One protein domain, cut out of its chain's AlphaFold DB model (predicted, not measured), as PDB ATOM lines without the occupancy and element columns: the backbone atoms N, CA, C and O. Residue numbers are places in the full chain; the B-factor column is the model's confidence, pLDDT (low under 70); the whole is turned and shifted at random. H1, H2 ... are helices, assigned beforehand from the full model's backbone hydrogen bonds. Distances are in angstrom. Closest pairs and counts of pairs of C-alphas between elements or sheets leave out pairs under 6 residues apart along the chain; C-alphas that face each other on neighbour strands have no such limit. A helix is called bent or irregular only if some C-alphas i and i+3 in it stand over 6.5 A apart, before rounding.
ATOM      1  N   CYS A 112       5.120   7.095 -20.977       80.44
ATOM      2  CA  CYS A 112       6.406   7.376 -21.615       80.44
ATOM      3  C   CYS A 112       7.201   8.454 -20.855       80.44
ATOM      4  O   CYS A 112       8.382   8.265 -20.566       80.44
ATOM      5  N   MET A 113       6.542   9.546 -20.449       88.12
ATOM      6  CA  MET A 113       7.144  10.605 -19.627       88.12
ATOM      7  C   MET A 113       7.679  10.067 -18.296       88.12
ATOM      8  O   MET A 113       8.795  10.393 -17.895       88.12
ATOM      9  N   VAL A 114       6.907   9.202 -17.632       83.88
ATOM     10  CA  VAL A 114       7.315   8.557 -16.378       83.88
ATOM     11  C   VAL A 114       8.539   7.660 -16.595       83.88
ATOM     12  O   VAL A 114       9.473   7.723 -15.801       83.88
ATOM     13  N   CYS A 115       8.588   6.886 -17.683       82.44
ATOM     14  CA  CYS A 115       9.745   6.042 -18.006       82.44
ATOM     15  C   CYS A 115      11.011   6.854 -18.246       82.44
ATOM     16  O   CYS A 115      12.045   6.541 -17.667       82.44
ATOM     17  N   LEU A 116      10.919   7.920 -19.045       86.00
ATOM     18  CA  LEU A 116      12.045   8.821 -19.299       86.00
ATOM     19  C   LEU A 116      12.520   9.502 -18.011       86.00
ATOM     20  O   LEU A 116      13.719   9.660 -17.801       86.00
ATOM     21  N   ALA A 117      11.598   9.879 -17.123       86.31
ATOM     22  CA  ALA A 117      11.955  10.436 -15.825       86.31
ATOM     23  C   ALA A 117      12.685   9.409 -14.943       86.31
ATOM     24  O   ALA A 117      13.670   9.765 -14.301       86.31
ATOM     25  N   PHE A 118      12.241   8.148 -14.929       81.62
ATOM     26  CA  PHE A 118      12.928   7.070 -14.211       81.62
ATOM     27  C   PHE A 118      14.305   6.757 -14.800       81.62
ATOM     28  O   PHE A 118      15.245   6.554 -14.035       81.62
ATOM     29  N   ASP A 119      14.434   6.767 -16.123       80.12
ATOM     30  CA  ASP A 119      15.698   6.556 -16.828       80.12
ATOM     31  C   ASP A 119      16.721   7.644 -16.463       80.12
ATOM     32  O   ASP A 119      17.824   7.363 -15.982       80.12
ATOM     33  N   MET A 120      16.300   8.911 -16.529       81.50
ATOM     34  CA  MET A 120      17.116  10.037 -16.072       81.50
ATOM     35  C   MET A 120      17.434   9.943 -14.576       81.50
ATOM     36  O   MET A 120      18.557  10.235 -14.181       81.50
ATOM     37  N   LEU A 121      16.490   9.509 -13.735       79.56
ATOM     38  CA  LEU A 121      16.706   9.346 -12.293       79.56
ATOM     39  C   LEU A 121      17.743   8.255 -11.986       79.56
ATOM     40  O   LEU A 121      18.561   8.417 -11.077       79.56
ATOM     41  N   PHE A 122      17.751   7.174 -12.766       71.94
ATOM     42  CA  PHE A 122      18.740   6.104 -12.661       71.94
ATOM     43  C   PHE A 122      20.134   6.603 -13.056       71.94
ATOM     44  O   PHE A 122      21.104   6.378 -12.328       71.94
ATOM     45  N   MET A 123      20.219   7.381 -14.139       72.06
ATOM     46  CA  MET A 123      21.457   8.045 -14.560       72.06
ATOM     47  C   MET A 123      21.910   9.172 -13.620       72.06
ATOM     48  O   MET A 123      23.091   9.517 -13.623       72.06
ATOM     49  N   LEU A 124      21.013   9.730 -12.799       70.31
ATOM     50  CA  LEU A 124      21.323  10.779 -11.818       70.31
ATOM     51  C   LEU A 124      21.714  10.232 -10.437       70.31
ATOM     52  O   LEU A 124      22.252  10.971  -9.613       70.31
ATOM     53  N   THR A 125      21.526   8.930 -10.202       69.69
ATOM     54  CA  THR A 125      21.902   8.251  -8.953       69.69
ATOM     55  C   THR A 125      23.372   7.767  -8.858       69.69
ATOM     56  O   THR A 125      23.694   7.141  -7.847       69.69
ATOM     57  N   PRO A 126      24.345   8.043  -9.767       57.78
ATOM     58  CA  PRO A 126      25.736   7.714  -9.492       57.78
ATOM     59  C   PRO A 126      26.328   8.717  -8.491       57.78
ATOM     60  O   PRO A 126      27.199   9.521  -8.814       57.78
ATOM     61  N   VAL A 127      25.904   8.636  -7.228       56.81
ATOM     62  CA  VAL A 127      26.760   9.013  -6.102       56.81
ATOM     63  C   VAL A 127      27.818   7.918  -6.018       56.81
ATOM     64  O   VAL A 127      27.657   6.886  -5.372       56.81
ATOM     65  N   VAL A 128      28.881   8.126  -6.795       55.22
ATOM     66  CA  VAL A 128      30.090   7.308  -6.815       55.22
ATOM     67  C   VAL A 128      30.734   7.398  -5.438       55.22
ATOM     68  O   VAL A 128      31.440   8.354  -5.119       55.22
ATOM     69  N   ASP A 129      30.482   6.395  -4.604       54.41
ATOM     70  CA  ASP A 129      31.194   6.237  -3.347       54.41
ATOM     71  C   ASP A 129      32.615   5.737  -3.668       54.41
ATOM     72  O   ASP A 129      32.839   4.580  -4.035       54.41
ATOM     73  N   GLY A 130      33.602   6.637  -3.601       57.47
ATOM     74  CA  GLY A 130      34.955   6.449  -4.150       57.47
ATOM     75  C   GLY A 130      35.802   5.328  -3.527       57.47
ATOM     76  O   GLY A 130      36.967   5.175  -3.889       57.47
ATOM     77  N   ARG A 131      35.262   4.542  -2.584       64.31
ATOM     78  CA  ARG A 131      35.961   3.402  -1.956       64.31
ATOM     79  C   ARG A 131      35.417   2.033  -2.339       64.31
ATOM     80  O   ARG A 131      36.136   1.048  -2.188       64.31
ATOM     81  N   ARG A 132      34.169   1.945  -2.791       55.97
ATOM     82  CA  ARG A 132      33.553   0.700  -3.253       55.97
ATOM     83  C   ARG A 132      32.625   1.095  -4.390       55.97
ATOM     84  O   ARG A 132      31.529   1.566  -4.134       55.97
ATOM     85  N   PHE A 133      33.047   0.871  -5.631       55.94
ATOM     86  CA  PHE A 133      32.238   1.034  -6.850       55.94
ATOM     87  C   PHE A 133      31.010   0.090  -6.911       55.94
ATOM     88  O   PHE A 133      30.556  -0.294  -7.980       55.94
ATOM     89  N   CYS A 134      30.477  -0.336  -5.768       55.84
ATOM     90  CA  CYS A 134      29.186  -0.979  -5.668       55.84
ATOM     91  C   CYS A 134      28.162   0.138  -5.509       55.84
ATOM     92  O   CYS A 134      27.919   0.608  -4.399       55.84
ATOM     93  N   LEU A 135      27.579   0.569  -6.629       54.41
ATOM     94  CA  LEU A 135      26.297   1.251  -6.588       54.41
ATOM     95  C   LEU A 135      25.350   0.262  -5.903       54.41
ATOM     96  O   LEU A 135      24.980  -0.755  -6.491       54.41
ATOM     97  N   THR A 136      25.013   0.488  -4.636       59.44
ATOM     98  CA  THR A 136      23.851  -0.159  -4.023       59.44
ATOM     99  C   THR A 136      22.639   0.465  -4.703       59.44
ATOM    100  O   THR A 136      21.959   1.308  -4.128       59.44
ATOM    101  N   THR A 137      22.443   0.144  -5.986       61.53
ATOM    102  CA  THR A 137      21.220   0.439  -6.714       61.53
ATOM    103  C   THR A 137      20.132  -0.159  -5.859       61.53
ATOM    104  O   THR A 137      20.098  -1.378  -5.671       61.53
ATOM    105  N   ASP A 138      19.343   0.715  -5.245       69.62
ATOM    106  CA  ASP A 138      18.359   0.308  -4.265       69.62
ATOM    107  C   ASP A 138      17.492  -0.771  -4.916       69.62
ATOM    108  O   ASP A 138      16.923  -0.565  -5.993       69.62
ATOM    109  N   ILE A 139      17.482  -1.972  -4.335       78.31
ATOM    110  CA  ILE A 139      16.851  -3.142  -4.957       78.31
ATOM    111  C   ILE A 139      15.359  -2.890  -5.202       78.31
ATOM    112  O   ILE A 139      14.764  -3.452  -6.122       78.31
ATOM    113  N   HIS A 140      14.778  -1.976  -4.423       78.69
ATOM    114  CA  HIS A 140      13.427  -1.476  -4.593       78.69
ATOM    115  C   HIS A 140      13.247  -0.659  -5.880       78.69
ATOM    116  O   HIS A 140      12.207  -0.783  -6.527       78.69
ATOM    117  N   LEU A 141      14.248   0.122  -6.289       76.12
ATOM    118  CA  LEU A 141      14.211   0.918  -7.517       76.12
ATOM    119  C   LEU A 141      14.314   0.026  -8.759       76.12
ATOM    120  O   LEU A 141      13.547   0.187  -9.706       76.12
ATOM    121  N   PHE A 142      15.213  -0.963  -8.720       79.69
ATOM    122  CA  PHE A 142      15.341  -1.963  -9.783       79.69
ATOM    123  C   PHE A 142      14.051  -2.778  -9.944       79.69
ATOM    124  O   PHE A 142      13.572  -2.990 -11.059       79.69
ATOM    125  N   LEU A 143      13.448  -3.193  -8.825       83.25
ATOM    126  CA  LEU A 143      12.184  -3.917  -8.847       83.25
ATOM    127  C   LEU A 143      11.041  -3.047  -9.393       83.25
ATOM    128  O   LEU A 143      10.257  -3.526 -10.210       83.25
ATOM    129  N   ALA A 144      10.964  -1.775  -8.991       82.75
ATOM    130  CA  ALA A 144       9.962  -0.840  -9.497       82.75
ATOM    131  C   ALA A 144      10.087  -0.636 -11.014       82.75
ATOM    132  O   ALA A 144       9.084  -0.718 -11.719       82.75
ATOM    133  N   PHE A 145      11.308  -0.451 -11.522       82.75
ATOM    134  CA  PHE A 145      11.569  -0.334 -12.957       82.75
ATOM    135  C   PHE A 145      11.116  -1.585 -13.719       82.75
ATOM    136  O   PHE A 145      10.363  -1.484 -14.686       82.75
ATOM    137  N   CYS A 146      11.474  -2.770 -13.220       83.62
ATOM    138  CA  CYS A 146      11.086  -4.034 -13.839       83.62
ATOM    139  C   CYS A 146       9.557  -4.217 -13.870       83.62
ATOM    140  O   CYS A 146       8.999  -4.670 -14.869       83.62
ATOM    141  N   VAL A 147       8.849  -3.817 -12.806       87.38
ATOM    142  CA  VAL A 147       7.378  -3.843 -12.773       87.38
ATOM    143  C   VAL A 147       6.785  -2.848 -13.768       87.38
ATOM    144  O   VAL A 147       5.842  -3.205 -14.474       87.38
ATOM    145  N   ILE A 148       7.332  -1.632 -13.855       84.31
ATOM    146  CA  ILE A 148       6.871  -0.597 -14.785       84.31
ATOM    147  C   ILE A 148       7.039  -1.073 -16.227       84.31
ATOM    148  O   ILE A 148       6.048  -1.075 -16.953       84.31
ATOM    149  N   GLU A 149       8.222  -1.555 -16.624       83.00
ATOM    150  CA  GLU A 149       8.474  -2.093 -17.971       83.00
ATOM    151  C   GLU A 149       7.502  -3.215 -18.347       83.00
ATOM    152  O   GLU A 149       6.957  -3.230 -19.453       83.00
ATOM    153  N   LYS A 150       7.215  -4.132 -17.416       85.94
ATOM    154  CA  LYS A 150       6.220  -5.193 -17.639       85.94
ATOM    155  C   LYS A 150       4.804  -4.649 -17.753       85.94
ATOM    156  O   LYS A 150       4.011  -5.172 -18.533       85.94
ATOM    157  N   PHE A 151       4.486  -3.596 -17.010       84.25
ATOM    158  CA  PHE A 151       3.221  -2.894 -17.155       84.25
ATOM    159  C   PHE A 151       3.129  -2.257 -18.548       84.25
ATOM    160  O   PHE A 151       2.153  -2.494 -19.248       84.25
ATOM    161  N   LEU A 152       4.154  -1.537 -19.011       81.31
ATOM    162  CA  LEU A 152       4.167  -0.950 -20.357       81.31
ATOM    163  C   LEU A 152       3.972  -1.991 -21.454       81.31
ATOM    164  O   LEU A 152       3.186  -1.741 -22.359       81.31
ATOM    165  N   ASP A 153       4.620  -3.149 -21.357       81.25
ATOM    166  CA  ASP A 153       4.485  -4.231 -22.338       81.25
ATOM    167  C   ASP A 153       3.023  -4.713 -22.457       81.25
ATOM    168  O   ASP A 153       2.451  -4.796 -23.546       81.25
ATOM    169  N   ILE A 154       2.349  -4.914 -21.321       84.62
ATOM    170  CA  ILE A 154       0.934  -5.319 -21.286       84.62
ATOM    171  C   ILE A 154       0.023  -4.200 -21.808       84.62
ATOM    172  O   ILE A 154      -0.893  -4.452 -22.597       84.62
ATOM    173  N   PHE A 155       0.261  -2.958 -21.383       81.12
ATOM    174  CA  PHE A 155      -0.537  -1.806 -21.804       81.12
ATOM    175  C   PHE A 155      -0.334  -1.471 -23.280       81.12
ATOM    176  O   PHE A 155      -1.278  -1.022 -23.923       81.12
ATOM    177  N   TYR A 156       0.846  -1.733 -23.837       76.38
ATOM    178  CA  TYR A 156       1.127  -1.582 -25.261       76.38
ATOM    179  C   TYR A 156       0.373  -2.620 -26.099       76.38
ATOM    180  O   TYR A 156      -0.151  -2.308 -27.170       76.38
ATOM    181  N   MET A 157       0.242  -3.847 -25.591       81.06
ATOM    182  CA  MET A 157      -0.524  -4.903 -26.254       81.06
ATOM    183  C   MET A 157      -2.042  -4.702 -26.146       81.06
ATOM    184  O   MET A 157      -2.784  -5.228 -26.974       81.06
ATOM    185  N   LEU A 158      -2.535  -3.932 -25.171       80.69
ATOM    186  CA  LEU A 158      -3.971  -3.786 -24.922       80.69
ATOM    187  C   LEU A 158      -4.741  -3.089 -26.070       80.69
ATOM    188  O   LEU A 158      -5.780  -3.620 -26.466       80.69
ATOM    189  N   PRO A 159      -4.268  -1.980 -26.679       71.81
ATOM    190  CA  PRO A 159      -4.866  -1.414 -27.889       71.81
ATOM    191  C   PRO A 159      -4.841  -2.386 -29.067       71.81
ATOM    192  O   PRO A 159      -5.830  -2.488 -29.794       71.81
ATOM    193  N   LEU A 160      -3.743  -3.137 -29.224       73.56
ATOM    194  CA  LEU A 160      -3.632  -4.175 -30.245       73.56
ATOM    195  C   LEU A 160      -4.728  -5.227 -30.039       73.56
ATOM    196  O   LEU A 160      -5.424  -5.586 -30.979       73.56
ATOM    197  N   PHE A 161      -4.945  -5.646 -28.792       74.06
ATOM    198  CA  PHE A 161      -5.963  -6.620 -28.419       74.06
ATOM    199  C   PHE A 161      -7.387  -6.075 -28.615       74.06
ATOM    200  O   PHE A 161      -8.230  -6.757 -29.185       74.06
ATOM    201  N   ILE A 162      -7.663  -4.826 -28.230       70.50
ATOM    202  CA  ILE A 162      -8.976  -4.178 -28.415       70.50
ATOM    203  C   ILE A 162      -9.313  -3.984 -29.900       70.50
ATOM    204  O   ILE A 162     -10.484  -4.036 -30.272       70.50
ATOM    205  N   VAL A 163      -8.315  -3.767 -30.758       70.00
ATOM    206  CA  VAL A 163      -8.492  -3.717 -32.220       70.00
ATOM    207  C   VAL A 163      -8.630  -5.128 -32.814       70.00
ATOM    208  O   VAL A 163      -9.404  -5.338 -33.750       70.00
ATOM    209  N   LEU A 164      -7.935  -6.115 -32.243       65.00
ATOM    210  CA  LEU A 164      -7.899  -7.494 -32.735       65.00
ATOM    211  C   LEU A 164      -9.138  -8.323 -32.343       65.00
ATOM    212  O   LEU A 164      -9.668  -9.045 -33.183       65.00
ATOM    213  N   ILE A 165      -9.645  -8.203 -31.110       67.25
ATOM    214  CA  ILE A 165     -10.797  -8.970 -30.591       67.25
ATOM    215  C   ILE A 165     -12.110  -8.756 -31.371       67.25
ATOM    216  O   ILE A 165     -12.787  -9.751 -31.635       67.25
ATOM    217  N   PRO A 166     -12.526  -7.535 -31.775       60.62
ATOM    218  CA  PRO A 166     -13.768  -7.368 -32.534       60.62
ATOM    219  C   PRO A 166     -13.687  -7.968 -33.945       60.62
ATOM    220  O   PRO A 166     -14.713  -8.132 -34.599       60.62
ATOM    221  N   SER A 167     -12.492  -8.344 -34.410       55.38
ATOM    222  CA  SER A 167     -12.237  -8.839 -35.765       55.38
ATOM    223  C   SER A 167     -12.323 -10.365 -35.887       55.38
ATOM    224  O   SER A 167     -11.647 -10.931 -36.744       55.38
ATOM    225  N   GLY A 168     -13.148 -11.040 -35.074       54.56
ATOM    226  CA  GLY A 168     -13.288 -12.508 -34.976       54.56
ATOM    227  C   GLY A 168     -13.582 -13.311 -36.266       54.56
ATOM    228  O   GLY A 168     -13.905 -14.489 -36.173       54.56
TER     229      GLY A 168
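AT A GLANCE: This is residues 112 to 168 of the 200 residues of an uncharacterized protein of Brassica cretica (UniProt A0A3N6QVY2). A long bent helix, H2, makes most of a thin rod, and a shorter helix, H1, runs beside its first arm, H2a, loosely side by side with it and the opposite way. A wide loop folds the chain back between them; its residues 128 to 134 stick out at one end of the rod, and residues 153 to 168 stick out at the other. The printed part has 57 residues with two named helices, H1 then H2, and no named strand, and its class is all helix. It is extended, with a radius of gyration of the C-alphas of 17.2 A and spans of 61 by 18 by 12 A.

HOW THE PARTS SIT: Look first at H2, residues 139 to 167, assigned as one helix by its hydrogen bonds but bent: C-alphas 156 and 159 are 6.5 A apart. Its arms, H2a at residues 139 to 156 and H2b at residues 159 to 167, stand at a shallow tilt of 31 degrees. Next find H1, residues 112 to 124, which is close to H2a but not clearly touching it; their closest C-alphas, those of Phe 118 and Phe 145, are 7.6 A apart. H1 and H2a run opposite ways at a shallow tilt of 24 degrees. H1 and H2b are apart. Every O i to N i+4 pair is within hydrogen-bond range in H1 and H2a, and 3 of 5 are in H2b.

IN THESE COORDINATES: Find C-alpha 139 at (16.851, -3.142, -4.957); from there H2a runs 25.7 A to Tyr 156. H2b covers 13.1 A and ends at C-alpha 167, (-12.237, -8.839, -35.765). H1 begins at C-alpha 112, (6.406, 7.376, -21.615), and runs 18.2 A to Leu 124.

THE WHOLE: The C-alphas farthest apart, those of Arg 131 and Gly 168, are 61.4 A apart. The link from H1 to H2 is long, with 14 residues, and the printed part has no cut. Look in the B-factor column for pLDDT under 70 at residues 125 to 138 and 164 to 168; the mean of the printed part is 73.2.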